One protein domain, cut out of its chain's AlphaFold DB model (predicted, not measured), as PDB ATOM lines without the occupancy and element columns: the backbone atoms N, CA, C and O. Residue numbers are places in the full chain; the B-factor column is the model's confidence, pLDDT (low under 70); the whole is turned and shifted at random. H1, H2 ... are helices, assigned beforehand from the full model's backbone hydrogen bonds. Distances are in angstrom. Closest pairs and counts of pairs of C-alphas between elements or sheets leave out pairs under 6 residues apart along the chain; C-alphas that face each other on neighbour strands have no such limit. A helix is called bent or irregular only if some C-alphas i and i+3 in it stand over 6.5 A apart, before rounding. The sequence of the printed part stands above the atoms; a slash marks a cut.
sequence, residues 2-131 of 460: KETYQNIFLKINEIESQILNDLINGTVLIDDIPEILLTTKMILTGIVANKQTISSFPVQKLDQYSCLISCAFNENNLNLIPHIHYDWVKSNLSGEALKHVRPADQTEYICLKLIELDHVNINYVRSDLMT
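AT A GLANCE: This is residues 2 to 131 of the 460 residues of the protein "DUF4116 domain-containing protein" of Acinetobacter terrae (UniProt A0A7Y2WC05). H2 and H3, side by side with the end of the long helix H1, make a row that forms the core; H7 packs on H2 and H6 on H3 along one side of the row, H8 packs on H6 and H7 beyond them, away from H2 and H3, and H5 packs across H3 with the short H4 next to it. Residues 2 to 15 stick out as an arm and add to the length. The printed part has 130 residues with eight named helices, H1 to H8 in order, and no named strand: all helix. It is compact, with a radius of gyration of the C-alphas of 15.1 A, and spans 52 by 33 by 25 A.

IN THESE COORDINATES: H1, residues 5 to 25, begins at C-alpha 5 (-28.299, 42.456, -55.460) and is 30.5 A long. H2 is residues 40 to 49, H3 64 to 73, 14.7 A, H4 75 to 79, H5 83 to 92, 15.0 A, H6 97 to 100, H7 108 to 117, and H8 119 to 124, ending at C-alpha 124 (-12.869, 22.879, -33.724). H5 is irregular: C-alphas 84 and 87 are 7.5 A apart.

HOW THE PARTS SIT: The hub H3 touches H2, the same way at a shallow tilt of 11 degrees; the closest C-alphas, Ile 47 and Ser 70, are 5.9 A apart. H1 touches H2 with residues 19 to 24 alone, closest C-alphas Ile 24 and Ala 49, 5.6 A. H3 touches H5 at a steep tilt of 61 degrees, closest C-alphas Leu 68 and Val 89, 5.1 A. H7 and H8 form a hairpin, closest C-alphas Ile 115 and Asn 121, 5.3 A. In H1, H2, H3 and H7 every O i to N i+4 pair is within hydrogen-bond range; H5 has 4 of 6, H4 0 of 1 with 2 of 2 O i to N i+3 pairs, H8 0 of 2 with 3 of 3, and H6 is too short.

THE WHOLE: The farthest C-alphas, Lys 2 and Ser 91, are 52.1 A apart. The printed part has no cut. The links H1 to H2 and H2 to H3 are long. Residues 2 to 3 are under 70 in pLDDT.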
ATOM      1  N   LYS A   2     -28.580  48.126 -64.280       60.47
ATOM      2  CA  LYS A   2     -28.990  47.961 -62.874       60.47
ATOM      3  C   LYS A   2     -28.058  46.930 -62.240       60.47
ATOM      4  O   LYS A   2     -27.999  45.809 -62.739       60.47
ATOM      5  N   GLU A   3     -27.321  47.314 -61.203       66.75
ATOM      6  CA  GLU A   3     -26.615  46.337 -60.377       66.75
ATOM      7  C   GLU A   3     -27.636  45.361 -59.798       66.75
ATOM      8  O   GLU A   3     -28.688  45.756 -59.292       66.75
ATOM      9  N   THR A   4     -27.353  44.071 -59.931       86.06
ATOM     10  CA  THR A   4     -28.116  43.031 -59.251       86.06
ATOM     11  C   THR A   4     -27.721  43.030 -57.775       86.06
ATOM     12  O   THR A   4     -26.582  43.354 -57.432       86.06
ATOM     13  N   TYR A   5     -28.630  42.625 -56.883       88.06
ATOM     14  CA  TYR A   5     -28.299  42.456 -55.460       88.06
ATOM     15  C   TYR A   5     -27.098  41.524 -55.248       88.06
ATOM     16  O   TYR A   5     -26.291  41.757 -54.358       88.06
ATOM     17  N   GLN A   6     -26.928  40.524 -56.119       87.94
ATOM     18  CA  GLN A   6     -25.753  39.652 -56.126       87.94
ATOM     19  C   GLN A   6     -24.445  40.435 -56.307       87.94
ATOM     20  O   GLN A   6     -23.514  40.229 -55.537       87.94
ATOM     21  N   ASN A   7     -24.386  41.376 -57.255       87.81
ATOM     22  CA  ASN A   7     -23.185  42.188 -57.477       87.81
ATOM     23  C   ASN A   7     -22.885  43.113 -56.290       87.81
ATOM     24  O   ASN A   7     -21.722  43.356 -55.982       87.81
ATOM     25  N   ILE A   8     -23.923  43.612 -55.611       89.00
ATOM     26  CA  ILE A   8     -23.762  44.439 -54.410       89.00
ATOM     27  C   ILE A   8     -23.187  43.602 -53.261       89.00
ATOM     28  O   ILE A   8     -22.227  44.022 -52.624       89.00
ATOM     29  N   PHE A   9     -23.724  42.403 -53.019       88.75
ATOM     30  CA  PHE A   9     -23.211  41.523 -51.964       88.75
ATOM     31  C   PHE A   9     -21.784  41.039 -52.237       88.75
ATOM     32  O   PHE A   9     -20.990  40.964 -51.306       88.75
ATOM     33  N   LEU A  10     -21.427  40.786 -53.502       89.75
ATOM     34  CA  LEU A  10     -20.046  40.476 -53.878       89.75
ATOM     35  C   LEU A  10     -19.093  41.617 -53.508       89.75
ATOM     36  O   LEU A  10     -18.098  41.373 -52.836       89.75
ATOM     37  N   LYS A  11     -19.443  42.863 -53.846       91.12
ATOM     38  CA  LYS A  11     -18.640  44.039 -53.474       91.12
ATOM     39  C   LYS A  11     -18.504  44.213 -51.962       91.12
ATOM     40  O   LYS A  11     -17.433  44.570 -51.491       91.12
ATOM     41  N   ILE A  12     -19.570  43.967 -51.200       89.62
ATOM     42  CA  ILE A  12     -19.517  44.033 -49.731       89.62
ATOM     43  C   ILE A  12     -18.525  42.997 -49.187       89.62
ATOM     44  O   ILE A  12     -17.683  43.341 -48.364       89.62
ATOM     45  N   ASN A  13     -18.577  41.763 -49.690       88.38
ATOM     46  CA  ASN A  13     -17.659  40.704 -49.272       88.38
ATOM     47  C   ASN A  13     -16.203  40.999 -49.679       88.38
ATOM     48  O   ASN A  13     -15.282  40.695 -48.921       88.38
ATOM     49  N   GLU A  14     -15.983  41.601 -50.853       92.69
ATOM     50  CA  GLU A  14     -14.656  42.052 -51.297       92.69
ATOM     51  C   GLU A  14     -14.092  43.135 -50.369       92.69
ATOM     52  O   GLU A  14     -12.940  43.035 -49.949       92.69
ATOM     53  N   ILE A  15     -14.907  44.129 -50.000       93.00
ATOM     54  CA  ILE A  15     -14.510  45.196 -49.070       93.00
ATOM     55  C   ILE A  15     -14.199  44.620 -47.686       93.00
ATOM     56  O   ILE A  15     -13.163  44.944 -47.114       93.00
ATOM     57  N   GLU A  16     -15.055  43.744 -47.149       93.12
ATOM     58  CA  GLU A  16     -14.783  43.089 -45.864       93.12
ATOM     59  C   GLU A  16     -13.466  42.302 -45.918       93.12
ATOM     60  O   GLU A  16     -12.647  42.428 -45.014       93.12
ATOM     61  N   SER A  17     -13.209  41.565 -46.999       93.00
ATOM     62  CA  SER A  17     -11.959  40.810 -47.170       93.00
ATOM     63  C   SER A  17     -10.721  41.715 -47.219       93.00
ATOM     64  O   SER A  17      -9.686  41.365 -46.655       93.00
ATOM     65  N   GLN A  18     -10.817  42.887 -47.857       95.12
ATOM     66  CA  GLN A  18      -9.743  43.888 -47.860       95.12
ATOM     67  C   GLN A  18      -9.476  44.423 -46.451       95.12
ATOM     68  O   GLN A  18      -8.333  44.392 -46.005       95.12
ATOM     69  N   ILE A  19     -10.528  44.802 -45.721       95.12
ATOM     70  CA  ILE A  19     -10.416  45.292 -44.340       95.12
ATOM     71  C   ILE A  19      -9.784  44.235 -43.427       95.12
ATOM     72  O   ILE A  19      -8.940  44.563 -42.601       95.12
ATOM     73  N   LEU A  20     -10.160  42.960 -43.570       95.94
ATOM     74  CA  LEU A  20      -9.556  41.878 -42.787       95.94
ATOM     75  C   LEU A  20      -8.051  41.761 -43.053       95.94
ATOM     76  O   LEU A  20      -7.280  41.660 -42.103       95.94
ATOM     77  N   ASN A  21      -7.623  41.827 -44.315       95.44
ATOM     78  CA  ASN A  21      -6.200  41.824 -44.658       95.44
ATOM     79  C   ASN A  21      -5.472  43.055 -44.101       95.44
ATOM     80  O   ASN A  21      -4.351  42.935 -43.609       95.44
ATOM     81  N   ASP A  22      -6.108  44.224 -44.140       95.94
ATOM     82  CA  ASP A  22      -5.545  45.453 -43.586       95.94
ATOM     83  C   ASP A  22      -5.390  45.385 -42.057       95.94
ATOM     84  O   ASP A  22      -4.342  45.752 -41.521       95.94
ATOM     85  N   LEU A  23      -6.373  44.813 -41.353       96.31
ATOM     86  CA  LEU A  23      -6.292  44.531 -39.915       96.31
ATOM     87  C   LEU A  23      -5.153  43.553 -39.589       96.31
ATOM     88  O   LEU A  23      -4.391  43.782 -38.651       96.31
ATOM     89  N   ILE A  24      -5.003  42.480 -40.376       95.62
ATOM     90  CA  ILE A  24      -3.924  41.489 -40.214       95.62
ATOM     91  C   ILE A  24      -2.547  42.150 -40.365       95.62
ATOM     92  O   ILE A  24      -1.637  41.903 -39.566       95.62
ATOM     93  N   ASN A  25      -2.400  43.014 -41.370       94.12
ATOM     94  CA  ASN A  25      -1.156  43.727 -41.655       94.12
ATOM     95  C   ASN A  25      -0.915  44.919 -40.713       94.12
ATOM     96  O   ASN A  25       0.209  45.417 -40.634       94.12
ATOM     97  N   GLY A  26      -1.941  45.361 -39.981       92.94
ATOM     98  CA  GLY A  26      -1.900  46.540 -39.118       92.94
ATOM     99  C   GLY A  26      -1.885  47.866 -39.885       92.94
ATOM    100  O   GLY A  26      -1.422  48.866 -39.343       92.94
ATOM    101  N   THR A  27      -2.339  47.885 -41.142       95.06
ATOM    102  CA  THR A  27      -2.518  49.123 -41.926       95.06
ATOM    103  C   THR A  27      -3.771  49.887 -41.507       95.06
ATOM    104  O   THR A  27      -3.833  51.100 -41.696       95.06
ATOM    105  N   VAL A  28      -4.740  49.181 -40.924       94.00
ATOM    106  CA  VAL A  28      -5.979  49.704 -40.340       94.00
ATOM    107  C   VAL A  28      -6.133  49.098 -38.945       94.00
ATOM    108  O   VAL A  28      -5.836  47.917 -38.750       94.00
ATOM    109  N   LEU A  29      -6.586  49.889 -37.976       94.69
ATOM    110  CA  LEU A  29      -6.976  49.440 -36.637       94.69
ATOM    111  C   LEU A  29      -8.510  49.391 -36.509       94.69
ATOM    112  O   LEU A  29      -9.243  49.851 -37.381       94.69
ATOM    113  N   ILE A  30      -9.046  48.792 -35.440       94.69
ATOM    114  CA  ILE A  30     -10.514  48.650 -35.303       94.69
ATOM    115  C   ILE A  30     -11.194  50.001 -35.068       94.69
ATOM    116  O   ILE A  30     -12.331  50.180 -35.496       94.69
ATOM    117  N   ASP A  31     -10.520  50.937 -34.404       92.00
ATOM    118  CA  ASP A  31     -11.004  52.298 -34.158       92.00
ATOM    119  C   ASP A  31     -11.035  53.169 -35.425       92.00
ATOM    120  O   ASP A  31     -11.807  54.130 -35.480       92.00
ATOM    121  N   ASP A  32     -10.301  52.789 -36.475       92.44
ATOM    122  CA  ASP A  32     -10.387  53.416 -37.801       92.44
ATOM    123  C   ASP A  32     -11.665  53.016 -38.570       92.44
ATOM    124  O   ASP A  32     -12.062  53.680 -39.534       92.44
ATOM    125  N   ILE A  33     -12.326  51.921 -38.173       93.00
ATOM    126  CA  ILE A  33     -13.488  51.369 -38.877       93.00
ATOM    127  C   ILE A  33     -14.779  51.881 -38.221       93.00
ATOM    128  O   ILE A  33     -14.994  51.676 -37.024       93.00
ATOM    129  N   PRO A  34     -15.714  52.479 -38.986       92.81
ATOM    130  CA  PRO A  34     -16.998  52.906 -38.443       92.81
ATOM    131  C   PRO A  34     -17.736  51.761 -37.740       92.81
ATOM    132  O   PRO A  34     -17.969  50.709 -38.334       92.81
ATOM    133  N   GLU A  35     -18.191  51.989 -36.506       91.94
ATOM    134  CA  GLU A  35     -18.789  50.949 -35.650       91.94
ATOM    135  C   GLU A  35     -19.980  50.214 -36.300       91.94
ATOM    136  O   GLU A  35     -20.208  49.023 -36.066       91.94
ATOM    137  N   ILE A  36     -20.732  50.896 -37.168       90.81
ATOM    138  CA  ILE A  36     -21.850  50.302 -37.915       90.81
ATOM    139  C   ILE A  36     -21.405  49.240 -38.934       90.81
ATOM    140  O   ILE A  36     -22.190  48.354 -39.262       90.81
ATOM    141  N   LEU A  37     -20.161  49.315 -39.410       91.25
ATOM    142  CA  LEU A  37     -19.564  48.387 -40.370       91.25
ATOM    143  C   LEU A  37     -18.799  47.243 -39.690       91.25
ATOM    144  O   LEU A  37     -18.492  46.257 -40.352       91.25
ATOM    145  N   LEU A  38     -18.520  47.347 -38.384       93.81
ATOM    146  CA  LEU A  38     -17.806  46.309 -37.642       93.81
ATOM    147  C   LEU A  38     -18.635  45.028 -37.540       93.81
ATOM    148  O   LEU A  38     -19.678  44.985 -36.867       93.81
ATOM    149  N   THR A  39     -18.118  43.978 -38.175       92.88
ATOM    150  CA  THR A  39     -18.606  42.602 -38.070       92.88
ATOM    151  C   THR A  39     -17.871  41.853 -36.957       92.88
ATOM    152  O   THR A  39     -16.757  42.213 -36.572       92.88
ATOM    153  N   THR A  40     -18.466  40.773 -36.438       92.31
ATOM    154  CA  THR A  40     -17.808  39.905 -35.441       92.31
ATOM    155  C   THR A  40     -16.462  39.390 -35.957       92.31
ATOM    156  O   THR A  40     -15.482  39.379 -35.220       92.31
ATOM    157  N   LYS A  41     -16.385  39.041 -37.244       93.25
ATOM    158  CA  LYS A  41     -15.158  38.586 -37.905       93.25
ATOM    159  C   LYS A  41     -14.042  39.633 -37.876       93.25
ATOM    160  O   LYS A  41     -12.901  39.280 -37.583       93.25
ATOM    161  N   MET A  42     -14.358  40.908 -38.122       95.31
ATOM    162  CA  MET A  42     -13.389  42.007 -38.012       95.31
ATOM    163  C   MET A  42     -12.897  42.177 -36.574       95.31
ATOM    164  O   MET A  42     -11.692  42.253 -36.358       95.31
ATOM    165  N   ILE A  43     -13.806  42.159 -35.591       95.44
ATOM    166  CA  ILE A  43     -13.453  42.252 -34.166       95.44
ATOM    167  C   ILE A  43     -12.506  41.116 -33.770       95.44
ATOM    168  O   ILE A  43     -11.431  41.374 -33.237       95.44
ATOM    169  N   LEU A  44     -12.865  39.866 -34.078       95.44
ATOM    170  CA  LEU A  44     -12.028  38.707 -33.768       95.44
ATOM    171  C   LEU A  44     -10.665  38.793 -34.457       95.44
ATOM    172  O   LEU A  44      -9.653  38.564 -33.803       95.44
ATOM    173  N   THR A  45     -10.628  39.186 -35.733       95.75
ATOM    174  CA  THR A  45      -9.377  39.375 -36.488       95.75
ATOM    175  C   THR A  45      -8.490  40.435 -35.842       95.75
ATOM    176  O   THR A  45      -7.307  40.187 -35.631       95.75
ATOM    177  N   GLY A  46      -9.059  41.580 -35.454       95.31
ATOM    178  CA  GLY A  46      -8.328  42.631 -34.750       95.31
ATOM    179  C   GLY A  46      -7.776  42.172 -33.398       95.31
ATOM    180  O   GLY A  46      -6.659  42.542 -33.040       95.31
ATOM    181  N   ILE A  47      -8.526  41.341 -32.661       95.19
ATOM    182  CA  ILE A  47      -8.077  40.762 -31.386       95.19
ATOM    183  C   ILE A  47      -6.893  39.819 -31.614       95.19
ATOM    184  O   ILE A  47      -5.848  40.002 -30.993       95.19
ATOM    185  N   VAL A  48      -7.023  38.834 -32.511       94.75
ATOM    186  CA  VAL A  48      -5.968  37.825 -32.725       94.75
ATOM    187  C   VAL A  48      -4.734  38.387 -33.442       94.75
ATOM    188  O   VAL A  48      -3.636  37.865 -33.266       94.75
ATOM    189  N   ALA A  49      -4.880  39.472 -34.213       93.81
ATOM    190  CA  ALA A  49      -3.752  40.198 -34.801       93.81
ATOM    191  C   ALA A  49      -2.900  40.920 -33.740       93.81
ATOM    192  O   ALA A  49      -1.733  41.231 -33.998       93.81
ATOM    193  N   ASN A  50      -3.477  41.169 -32.554       90.50
ATOM    194  CA  ASN A  50      -2.826  41.731 -31.372       90.50
ATOM    195  C   ASN A  50      -2.028  43.021 -31.662       90.50
ATOM    196  O   ASN A  50      -0.882  43.183 -31.242       90.50
ATOM    197  N   LYS A  51      -2.627  43.937 -32.433       90.44
ATOM    198  CA  LYS A  51      -2.028  45.240 -32.790       90.44
ATOM    199  C   LYS A  51      -2.458  46.387 -31.874       90.44
ATOM    200  O   LYS A  51      -1.900  47.475 -31.962       90.44
ATOM    201  N   GLN A  52      -3.432  46.146 -31.003       89.69
ATOM    202  CA  GLN A  52      -4.024  47.138 -30.109       89.69
ATOM    203  C   GLN A  52      -4.637  46.467 -28.875       89.69
ATOM    204  O   GLN A  52      -4.945  45.275 -28.887       89.69
ATOM    205  N   THR A  53      -4.819  47.235 -27.802       89.62
ATOM    206  CA  THR A  53      -5.409  46.741 -26.554       89.62
ATOM    207  C   THR A  53      -6.917  46.563 -26.689       89.62
ATOM    208  O   THR A  53      -7.575  47.343 -27.368       89.62
ATOM    209  N   ILE A  54      -7.511  45.595 -25.979       92.75
ATOM    210  CA  ILE A  54      -8.972  45.380 -26.028       92.75
ATOM    211  C   ILE A  54      -9.779  46.628 -25.626       92.75
ATOM    212  O   ILE A  54     -10.906  46.813 -26.071       92.75
ATOM    213  N   SER A  55      -9.182  47.532 -24.843       90.06
ATOM    214  CA  SER A  55      -9.789  48.805 -24.451       90.06
ATOM    215  C   SER A  55     -10.048  49.774 -25.613       90.06
ATOM    216  O   SER A  55     -10.837  50.697 -25.435       90.06
ATOM    217  N   SER A  56      -9.387  49.614 -26.769       90.75
ATOM    218  CA  SER A  56      -9.659  50.433 -27.961       90.75
ATOM    219  C   SER A  56     -10.868  49.940 -28.762       90.75
ATOM    220  O   SER A  56     -11.345  50.641 -29.651       90.75
ATOM    221  N   PHE A  57     -11.393  48.751 -28.458       94.00
ATOM    222  CA  PHE A  57     -12.516  48.173 -29.186       94.00
ATOM    223  C   PHE A  57     -13.848  48.748 -28.677       94.00
ATOM    224  O   PHE A  57     -14.018  48.939 -27.467       94.00
ATOM    225  N   PRO A  58     -14.843  48.977 -29.557       93.00
ATOM    226  CA  PRO A  58     -16.155  49.452 -29.132       93.00
ATOM    227  C   PRO A  58     -16.833  48.463 -28.179       93.00
ATOM    228  O   PRO A  58     -17.179  47.344 -28.560       93.00
ATOM    229  N   VAL A  59     -17.076  48.895 -26.938       90.75
ATOM    230  CA  VAL A  59     -17.641  48.065 -25.854       90.75
ATOM    231  C   VAL A  59     -18.952  47.377 -26.255       90.75
ATOM    232  O   VAL A  59     -19.190  46.241 -25.864       90.75
ATOM    233  N   GLN A  60     -19.788  48.029 -27.069       89.56
ATOM    234  CA  GLN A  60     -21.074  47.479 -27.524       89.56
ATOM    235  C   GLN A  60     -20.924  46.332 -28.537       89.56
ATOM    236  O   GLN A  60     -21.879  45.594 -28.777       89.56
ATOM    237  N   LYS A  61     -19.740  46.191 -29.144       92.56
ATOM    238  CA  LYS A  61     -19.405  45.151 -30.125       92.56
ATOM    239  C   LYS A  61     -18.620  43.987 -29.522       92.56
ATOM    240  O   LYS A  61     -18.483  42.963 -30.186       92.56
ATOM    241  N   LEU A  62     -18.123  44.135 -28.294       93.25
ATOM    242  CA  LEU A  62     -17.446  43.074 -27.556       93.25
ATOM    243  C   LEU A  62     -18.481  42.150 -26.911       93.25
ATOM    244  O   LEU A  62     -19.054  42.466 -25.871       93.25
ATOM    245  N   ASP A  63     -18.715  41.001 -27.537       92.19
ATOM    246  CA  ASP A  63     -19.483  39.913 -26.938       92.19
ATOM    247  C   ASP A  63     -18.621  39.056 -25.990       92.19
ATOM    248  O   ASP A  63     -17.400  39.203 -25.890       92.19
ATOM    249  N   GLN A  64     -19.254  38.115 -25.289       91.88
ATOM    250  CA  GLN A  64     -18.552  37.244 -24.340       91.88
ATOM    251  C   GLN A  64     -17.449  36.382 -24.986       91.88
ATOM    252  O   GLN A  64     -16.471  36.052 -24.322       91.88
ATOM    253  N   TYR A  65     -17.574  36.032 -26.273       92.06
ATOM    254  CA  TYR A  65     -16.638  35.145 -26.974       92.06
ATOM    255  C   TYR A  65     -15.395  35.887 -27.465       92.06
ATOM    256  O   TYR A  65     -14.278  35.405 -27.294       92.06
ATOM    257  N   SER A  66     -15.569  37.085 -28.022       93.62
ATOM    258  CA  SER A  66     -14.460  37.984 -28.352       93.62
ATOM    259  C   SER A  66     -13.667  38.368 -27.100       93.62
ATOM    260  O   SER A  66     -12.437  38.323 -27.116       93.62
ATOM    261  N   CYS A  67     -14.353  38.628 -25.980       94.62
ATOM    262  CA  CYS A  67     -13.711  38.831 -24.680       94.62
ATOM    263  C   CYS A  67     -12.911  37.601 -24.226       94.62
ATOM    264  O   CYS A  67     -11.770  37.753 -23.789       94.62
ATOM    265  N   LEU A  68     -13.476  36.394 -24.358       94.06
ATOM    266  CA  LEU A  68     -12.788  35.143 -24.029       94.06
ATOM    267  C   LEU A  68     -11.503  34.972 -24.842       94.06
ATOM    268  O   LEU A  68     -10.446  34.746 -24.263       94.06
ATOM    269  N   ILE A  69     -11.580  35.145 -26.163       94.19
ATOM    270  CA  ILE A  69     -10.425  35.023 -27.059       94.19
ATOM    271  C   ILE A  69      -9.353  36.047 -26.699       94.19
ATOM    272  O   ILE A  69      -8.186  35.696 -26.574       94.19
ATOM    273  N   SER A  70      -9.735  37.300 -26.454       94.25
ATOM    274  CA  SER A  70      -8.776  38.325 -26.041       94.25
ATOM    275  C   SER A  70      -8.076  37.990 -24.724       94.25
ATOM    276  O   SER A  70      -6.875  38.236 -24.590       94.25
ATOM    277  N   CYS A  71      -8.799  37.416 -23.760       94.00
ATOM    278  CA  CYS A  71      -8.217  36.991 -22.490       94.00
ATOM    279  C   CYS A  71      -7.357  35.726 -22.636       94.00
ATOM    280  O   CYS A  71      -6.395  35.583 -21.892       94.00
ATOM    281  N   ALA A  72      -7.642  34.853 -23.609       92.69
ATOM    282  CA  ALA A  72      -6.816  33.682 -23.899       92.69
ATOM    283  C   ALA A  72      -5.407  34.075 -24.393       92.69
ATOM    284  O   ALA A  72      -4.429  33.432 -24.028       92.69
ATOM    285  N   PHE A  73      -5.277  35.166 -25.160       91.31
ATOM    286  CA  PHE A  73      -3.967  35.703 -25.567       91.31
ATOM    287  C   PHE A  73      -3.248  36.480 -24.456       91.31
ATOM    288  O   PHE A  73      -2.020  36.561 -24.455       91.31
ATOM    289  N   ASN A  74      -3.994  37.106 -23.544       91.06
ATOM    290  CA  ASN A  74      -3.432  37.854 -22.423       91.06
ATOM    291  C   ASN A  74      -4.442  37.930 -21.276       91.06
ATOM    292  O   ASN A  74      -5.384  38.725 -21.320       91.06
ATOM    293  N   GLU A  75      -4.200  37.163 -20.214       89.38
ATOM    294  CA  GLU A  75      -5.092  37.093 -19.053       89.38
ATOM    295  C   GLU A  75      -5.321  38.457 -18.382       89.38
ATOM    296  O   GLU A  75      -6.381  38.688 -17.803       89.38
ATOM    297  N   ASN A  76      -4.393  39.414 -18.514       91.19
ATOM    298  CA  ASN A  76      -4.572  40.762 -17.961       91.19
ATOM    299  C   ASN A  76      -5.768  41.510 -18.577       91.19
ATOM    300  O   ASN A  76      -6.300  42.438 -17.960       91.19
ATOM    301  N   ASN A  77      -6.228  41.090 -19.761       92.88
ATOM    302  CA  ASN A  77      -7.413  41.645 -20.407       92.88
ATOM    303  C   ASN A  77      -8.705  41.372 -19.619       92.88
ATOM    304  O   ASN A  77      -9.672  42.105 -19.812       92.88
ATOM    305  N   LEU A  78      -8.724  40.422 -18.671       92.81
ATOM    306  CA  LEU A  78      -9.870  40.180 -17.777       92.81
ATOM    307  C   LEU A  78     -10.335  41.451 -17.052       92.81
ATOM    308  O   LEU A  78     -11.525  41.619 -16.808       92.81
ATOM    309  N   ASN A  79      -9.418  42.365 -16.733       92.62
ATOM    310  CA  ASN A  79      -9.751  43.624 -16.058       92.62
ATOM    311  C   ASN A  79     -10.219  44.729 -17.021       92.62
ATOM    312  O   ASN A  79     -10.649  45.789 -16.570       92.62
ATOM    313  N   LEU A  80     -10.098  44.506 -18.331       93.31
ATOM    314  CA  LEU A  80     -10.390  45.476 -19.388       93.31
ATOM    315  C   LEU A  80     -11.675  45.145 -20.160       93.31
ATOM    316  O   LEU A  80     -12.204  46.008 -20.859       93.31
ATOM    317  N   ILE A  81     -12.175  43.911 -20.050       94.75
ATOM    318  CA  ILE A  81     -13.422  43.489 -20.694       94.75
ATOM    319  C   ILE A  81     -14.661  44.047 -19.970       94.75
ATOM    320  O   ILE A  81     -14.604  44.367 -18.779       94.75
ATOM    321  N   PRO A  82     -15.818  44.134 -20.650       94.56
ATOM    322  CA  PRO A  82     -17.064  44.556 -20.019       94.56
ATOM    323  C   PRO A  82     -17.423  43.666 -18.819       94.56
ATOM    324  O   PRO A  82     -17.477  42.443 -18.943       94.56
ATOM    325  N   HIS A  83     -17.742  44.276 -17.670       92.75
ATOM    326  CA  HIS A  83     -18.020  43.555 -16.415       92.75
ATOM    327  C   HIS A  83     -19.084  42.455 -16.542       92.75
ATOM    328  O   HIS A  83     -18.991  41.437 -15.866       92.75
ATOM    329  N   ILE A  84     -20.067  42.629 -17.431       94.25
ATOM    330  CA  ILE A  84     -21.124  41.640 -17.684       94.25
ATOM    331  C   ILE A  84     -20.588  40.296 -18.210       94.25
ATOM    332  O   ILE A  84     -21.237  39.268 -18.036       94.25
ATOM    333  N   HIS A  85     -19.409  40.288 -18.835       95.25
ATOM    334  CA  HIS A  85     -18.782  39.084 -19.381       95.25
ATOM    335  C   HIS A  85     -17.716  38.486 -18.457       95.25
ATOM    336  O   HIS A  85     -17.298  37.355 -18.691       95.25
ATOM    337  N   TYR A  86     -17.305  39.195 -17.398       94.50
ATOM    338  CA  TYR A  86     -16.176  38.820 -16.540       94.50
ATOM    339  C   TYR A  86     -16.291  37.399 -15.972       94.50
ATOM    340  O   TYR A  86     -15.413  36.568 -16.206       94.50
ATOM    341  N   ASP A  87     -17.383  37.098 -15.264       94.69
ATOM    342  CA  ASP A  87     -17.546  35.811 -14.571       94.69
ATOM    343  C   ASP A  87     -17.603  34.635 -15.552       94.69
ATOM    344  O   ASP A  87     -17.021  33.575 -15.307       94.69
ATOM    345  N   TRP A  88     -18.276  34.835 -16.691       95.25
ATOM    346  CA  TRP A  88     -18.383  33.813 -17.726       95.25
ATOM    347  C   TRP A  88     -17.031  33.559 -18.394       95.25
ATOM    348  O   TRP A  88     -16.616  32.406 -18.486       95.25
ATOM    349  N   VAL A  89     -16.318  34.616 -18.798       94.75
ATOM    350  CA  VAL A  89     -14.992  34.504 -19.425       94.75
ATOM    351  C   VAL A  89     -14.016  33.820 -18.477       94.75
ATOM    352  O   VAL A  89     -13.387  32.840 -18.861       94.75
ATOM    353  N   LYS A  90     -13.951  34.260 -17.216       94.12
ATOM    354  CA  LYS A  90     -13.083  33.662 -16.195       94.12
ATOM    355  C   LYS A  90     -13.352  32.169 -15.992       94.12
ATOM    356  O   LYS A  90     -12.418  31.406 -15.782       94.12
ATOM    357  N   SER A  91     -14.615  31.754 -16.064       92.75
ATOM    358  CA  SER A  91     -15.007  30.347 -15.897       92.75
ATOM    359  C   SER A  91     -14.733  29.481 -17.133       92.75
ATOM    360  O   SER A  91     -14.714  28.261 -17.011       92.75
ATOM    361  N   ASN A  92     -14.546  30.087 -18.311       90.25
ATOM    362  CA  ASN A  92     -14.377  29.386 -19.592       90.25
ATOM    363  C   ASN A  92     -13.005  29.619 -20.234       90.25
ATOM    364  O   ASN A  92     -12.802  29.204 -21.375       90.25
ATOM    365  N   LEU A  93     -12.068  30.253 -19.520       88.12
ATOM    366  CA  LEU A  93     -10.687  30.474 -19.952       88.12
ATOM    367  C   LEU A  93      -9.905  29.149 -19.937       88.12
ATOM    368  O   LEU A  93      -9.039  28.900 -19.107       88.12
ATOM    369  N   SER A  94     -10.308  28.262 -20.836       78.44
ATOM    370  CA  SER A  94      -9.661  27.003 -21.183       78.44
ATOM    371  C   SER A  94      -8.967  27.180 -22.532       78.44
ATOM    372  O   SER A  94      -9.328  28.075 -23.299       78.44
ATOM    373  N   GLY A  95      -7.975  26.345 -22.836       76.62
ATOM    374  CA  GLY A  95      -7.198  26.460 -24.076       76.62
ATOM    375  C   GLY A  95      -8.012  26.268 -25.374       76.62
ATOM    376  O   GLY A  95      -7.614  26.729 -26.441       76.62
ATOM    377  N   GLU A  96      -9.232  25.727 -25.290       90.06
ATOM    378  CA  GLU A  96     -10.124  25.428 -26.424       90.06
ATOM    379  C   GLU A  96     -10.949  26.639 -26.923       90.06
ATOM    380  O   GLU A  96     -12.153  26.535 -27.180       90.06
ATOM    381  N   ALA A  97     -10.347  27.819 -27.055       91.56
ATOM    382  CA  ALA A  97     -11.073  29.047 -27.393       91.56
ATOM    383  C   ALA A  97     -11.857  28.977 -28.726       91.56
ATOM    384  O   ALA A  97     -12.934  29.574 -28.843       91.56
ATOM    385  N   LEU A  98     -11.374  28.223 -29.724       93.69
ATOM    386  CA  LEU A  98     -12.021  28.102 -31.038       93.69
ATOM    387  C   LEU A  98     -13.383  27.392 -30.968       93.69
ATOM    388  O   LEU A  98     -14.261  27.683 -31.780       93.69
ATOM    389  N   LYS A  99     -13.614  26.554 -29.948       94.00
ATOM    390  CA  LYS A  99     -14.906  25.903 -29.659       94.00
ATOM    391  C   LYS A  99     -16.073  26.886 -29.565       94.00
ATOM    392  O   LYS A  99     -17.217  26.538 -29.853       94.00
ATOM    393  N   HIS A 100     -15.784  28.112 -29.138       91.12
ATOM    394  CA  HIS A 100     -16.771  29.167 -28.942       91.12
ATOM    395  C   HIS A 100     -16.918  30.100 -30.156       91.12
ATOM    396  O   HIS A 100     -17.824  30.937 -30.178       91.12
ATOM    397  N   VAL A 101     -16.071  29.959 -31.181       91.69
ATOM    398  CA  VAL A 101     -16.147  30.756 -32.412       91.69
ATOM    399  C   VAL A 101     -17.161  30.133 -33.362       91.69
ATOM    400  O   VAL A 101     -17.032  28.982 -33.782       91.69
ATOM    401  N   ARG A 102     -18.169  30.917 -33.757       91.62
ATOM    402  CA  ARG A 102     -19.192  30.457 -34.704       91.62
ATOM    403  C   ARG A 102     -18.540  30.081 -36.045       91.62
ATOM    404  O   ARG A 102     -17.711  30.850 -36.535       91.62
ATOM    405  N   PRO A 103     -18.984  29.007 -36.725       91.50
ATOM    406  CA  PRO A 103     -18.404  28.593 -38.008       91.50
ATOM    407  C   PRO A 103     -18.368  29.691 -39.088       91.50
ATOM    408  O   PRO A 103     -17.457  29.722 -39.909       91.50
ATOM    409  N   ALA A 104     -19.329  30.623 -39.085       90.56
ATOM    410  CA  ALA A 104     -19.380  31.738 -40.038       90.56
ATOM    411  C   ALA A 104     -18.276  32.797 -39.826       90.56
ATOM    412  O   ALA A 104     -17.902  33.497 -40.775       90.56
ATOM    413  N   ASP A 105     -17.756  32.904 -38.599       92.44
ATOM    414  CA  ASP A 105     -16.724  33.869 -38.209       92.44
ATOM    415  C   ASP A 105     -15.314  33.274 -38.244       92.44
ATOM    416  O   ASP A 105     -14.344  34.026 -38.213       92.44
ATOM    417  N   GLN A 106     -15.192  31.947 -38.345       94.19
ATOM    418  CA  GLN A 106     -13.905  31.286 -38.539       94.19
ATOM    419  C   GLN A 106     -13.302  31.705 -39.887       94.19
ATOM    420  O   GLN A 106     -13.892  31.497 -40.952       94.19
ATOM    421  N   THR A 107     -12.120  32.309 -39.825       94.06
ATOM    422  CA  THR A 107     -11.231  32.536 -40.966       94.06
ATOM    423  C   THR A 107      -9.975  31.704 -40.768       94.06
ATOM    424  O   THR A 107      -9.625  31.384 -39.634       94.06
ATOM    425  N   GLU A 108      -9.271  31.399 -41.857       95.38
ATOM    426  CA  GLU A 108      -7.972  30.724 -41.793       95.38
ATOM    427  C   GLU A 108      -7.030  31.409 -40.790       95.38
ATOM    428  O   GLU A 108      -6.506  30.757 -39.892       95.38
ATOM    429  N   TYR A 109      -6.909  32.737 -40.865       95.94
ATOM    430  CA  TYR A 109      -6.062  33.515 -39.963       95.94
ATOM    431  C   TYR A 109      -6.452  33.375 -38.484       95.94
ATOM    432  O   TYR A 109      -5.587  33.151 -37.639       95.94
ATOM    433  N   ILE A 110      -7.750  33.478 -38.162       95.81
ATOM    434  CA  ILE A 110      -8.241  33.331 -36.783       95.81
ATOM    435  C   ILE A 110      -7.953  31.923 -36.263       95.81
ATOM    436  O   ILE A 110      -7.452  31.773 -35.150       95.81
ATOM    437  N   CYS A 111      -8.245  30.898 -37.065       97.00
ATOM    438  CA  CYS A 111      -8.004  29.511 -36.690       97.00
ATOM    439  C   CYS A 111      -6.515  29.251 -36.442       97.00
ATOM    440  O   CYS A 111      -6.173  28.735 -35.382       97.00
ATOM    441  N   LEU A 112      -5.629  29.669 -37.353       97.25
ATOM    442  CA  LEU A 112      -4.180  29.500 -37.198       97.25
ATOM    443  C   LEU A 112      -3.648  30.205 -35.943       97.25
ATOM    444  O   LEU A 112      -2.850  29.624 -35.213       97.25
ATOM    445  N   LYS A 113      -4.124  31.421 -35.642       96.44
ATOM    446  CA  LYS A 113      -3.718  32.153 -34.433       96.44
ATOM    447  C   LYS A 113      -4.165  31.472 -33.142       96.44
ATOM    448  O   LYS A 113      -3.419  31.460 -32.169       96.44
ATOM    449  N   LEU A 114      -5.366  30.901 -33.124       95.62
ATOM    450  CA  LEU A 114      -5.862  30.162 -31.962       95.62
ATOM    451  C   LEU A 114      -5.179  28.797 -31.802       95.62
ATOM    452  O   LEU A 114      -4.947  28.373 -30.676       95.62
ATOM    453  N   ILE A 115      -4.796  28.146 -32.902       96.44
ATOM    454  CA  ILE A 115      -3.982  26.919 -32.890       96.44
ATOM    455  C   ILE A 115      -2.564  27.194 -32.372       96.44
ATOM    456  O   ILE A 115      -2.022  26.407 -31.602       96.44
ATOM    457  N   GLU A 116      -1.958  28.314 -32.772       95.06
ATOM    458  CA  GLU A 116      -0.641  28.735 -32.280       95.06
ATOM    459  C   GLU A 116      -0.641  28.915 -30.751       95.06
ATOM    460  O   GLU A 116       0.322  28.530 -30.079       95.06
ATOM    461  N   LEU A 117      -1.743  29.448 -30.208       93.38
ATOM    462  CA  LEU A 117      -1.970  29.589 -28.771       93.38
ATOM    463  C   LEU A 117      -2.185  28.229 -28.088       93.38
ATOM    464  O   LEU A 117      -1.524  27.932 -27.096       93.38
ATOM    465  N   ASP A 118      -3.084  27.409 -28.630       93.62
ATOM    466  CA  ASP A 118      -3.325  26.040 -28.178       93.62
ATOM    467  C   ASP A 118      -3.718  25.127 -29.349       93.62
ATOM    468  O   ASP A 118      -4.774  25.281 -29.968       93.62
ATOM    469  N   HIS A 119      -2.864  24.135 -29.602       94.25
ATOM    470  CA  HIS A 119      -2.999  23.128 -30.647       94.25
ATOM    471  C   HIS A 119      -4.337  22.374 -30.641       94.25
ATOM    472  O   HIS A 119      -4.832  22.059 -31.722       94.25
ATOM    473  N   VAL A 120      -4.969  22.154 -29.478       94.50
ATOM    474  CA  VAL A 120      -6.253  21.425 -29.362       94.50
ATOM    475  C   VAL A 120      -7.373  22.124 -30.142       94.50
ATOM    476  O   VAL A 120      -8.341  21.489 -30.573       94.50
ATOM    477  N   ASN A 121      -7.226  23.426 -30.419       95.31
ATOM    478  CA  ASN A 121      -8.162  24.172 -31.255       95.31
ATOM    479  C   ASN A 121      -8.314  23.601 -32.673       95.31
ATOM    480  O   ASN A 121      -9.346  23.849 -33.294       95.31
ATOM    481  N   ILE A 122      -7.364  22.802 -33.176       95.31
ATOM    482  CA  ILE A 122      -7.477  22.137 -34.483       95.31
ATOM    483  C   ILE A 122      -8.765  21.304 -34.608       95.31
ATOM    484  O   ILE A 122      -9.394  21.303 -35.665       95.31
ATOM    485  N   ASN A 123      -9.231  20.706 -33.505       94.06
ATOM    486  CA  ASN A 123     -10.445  19.885 -33.443       94.06
ATOM    487  C   ASN A 123     -11.744  20.669 -33.706       94.06
ATOM    488  O   ASN A 123     -12.783  20.079 -34.004       94.06
ATOM    489  N   TYR A 124     -11.704  21.998 -33.589       94.81
ATOM    490  CA  TYR A 124     -12.869  22.879 -33.724       94.81
ATOM    491  C   TYR A 124     -12.865  23.698 -35.021       94.81
ATOM    492  O   TYR A 124     -13.764  24.519 -35.244       94.81
ATOM    493  N   VAL A 125     -11.868  23.489 -35.886       95.31
ATOM    494  CA  VAL A 125     -11.808  24.112 -37.211       95.31
ATOM    495  C   VAL A 125     -12.901  23.515 -38.093       95.31
ATOM    496  O   VAL A 125     -13.052  22.299 -38.210       95.31
ATOM    497  N   ARG A 126     -13.682  24.381 -38.739       93.75
ATOM    498  CA  ARG A 126     -14.734  23.951 -39.663       93.75
ATOM    499  C   ARG A 126     -14.159  23.171 -40.851       93.75
ATOM    500  O   ARG A 126     -13.108  23.504 -41.398       93.75
ATOM    501  N   SER A 127     -14.898  22.161 -41.300       90.62
ATOM    502  CA  SER A 127     -14.434  21.187 -42.294       90.62
ATOM    503  C   SER A 127     -14.032  21.782 -43.647       90.62
ATOM    504  O   SER A 127     -13.171  21.225 -44.314       90.62
ATOM    505  N   ASP A 128     -14.639  22.892 -44.079       92.44
ATOM    506  CA  ASP A 128     -14.298  23.543 -45.351       92.44
ATOM    507  C   ASP A 128     -12.957  24.297 -45.312       92.44
ATOM    508  O   ASP A 128     -12.362  24.505 -46.365       92.44
ATOM    509  N   LEU A 129     -12.469  24.677 -44.122       94.00
ATOM    510  CA  LEU A 129     -11.132  25.261 -43.946       94.00
ATOM    511  C   LEU A 129     -10.046  24.204 -43.741       94.00
ATOM    512  O   LEU A 129      -8.883  24.499 -44.000       94.00
ATOM    513  N   MET A 130     -10.410  22.989 -43.315       92.69
ATOM    514  CA  MET A 130      -9.479  21.884 -43.054       92.69
ATOM    515  C   MET A 130      -8.955  21.251 -44.354       92.69
ATOM    516  O   MET A 130      -9.140  20.069 -44.640       92.69
ATOM    517  N   THR A 131      -8.331  22.075 -45.186       93.25
ATOM    518  CA  THR A 131      -7.653  21.664 -46.412       93.25
ATOM    519  C   THR A 131      -6.261  21.124 -46.097       93.25
ATOM    520  O   THR A 131      -5.714  21.342 -45.016       93.25
TER     521      THR A 131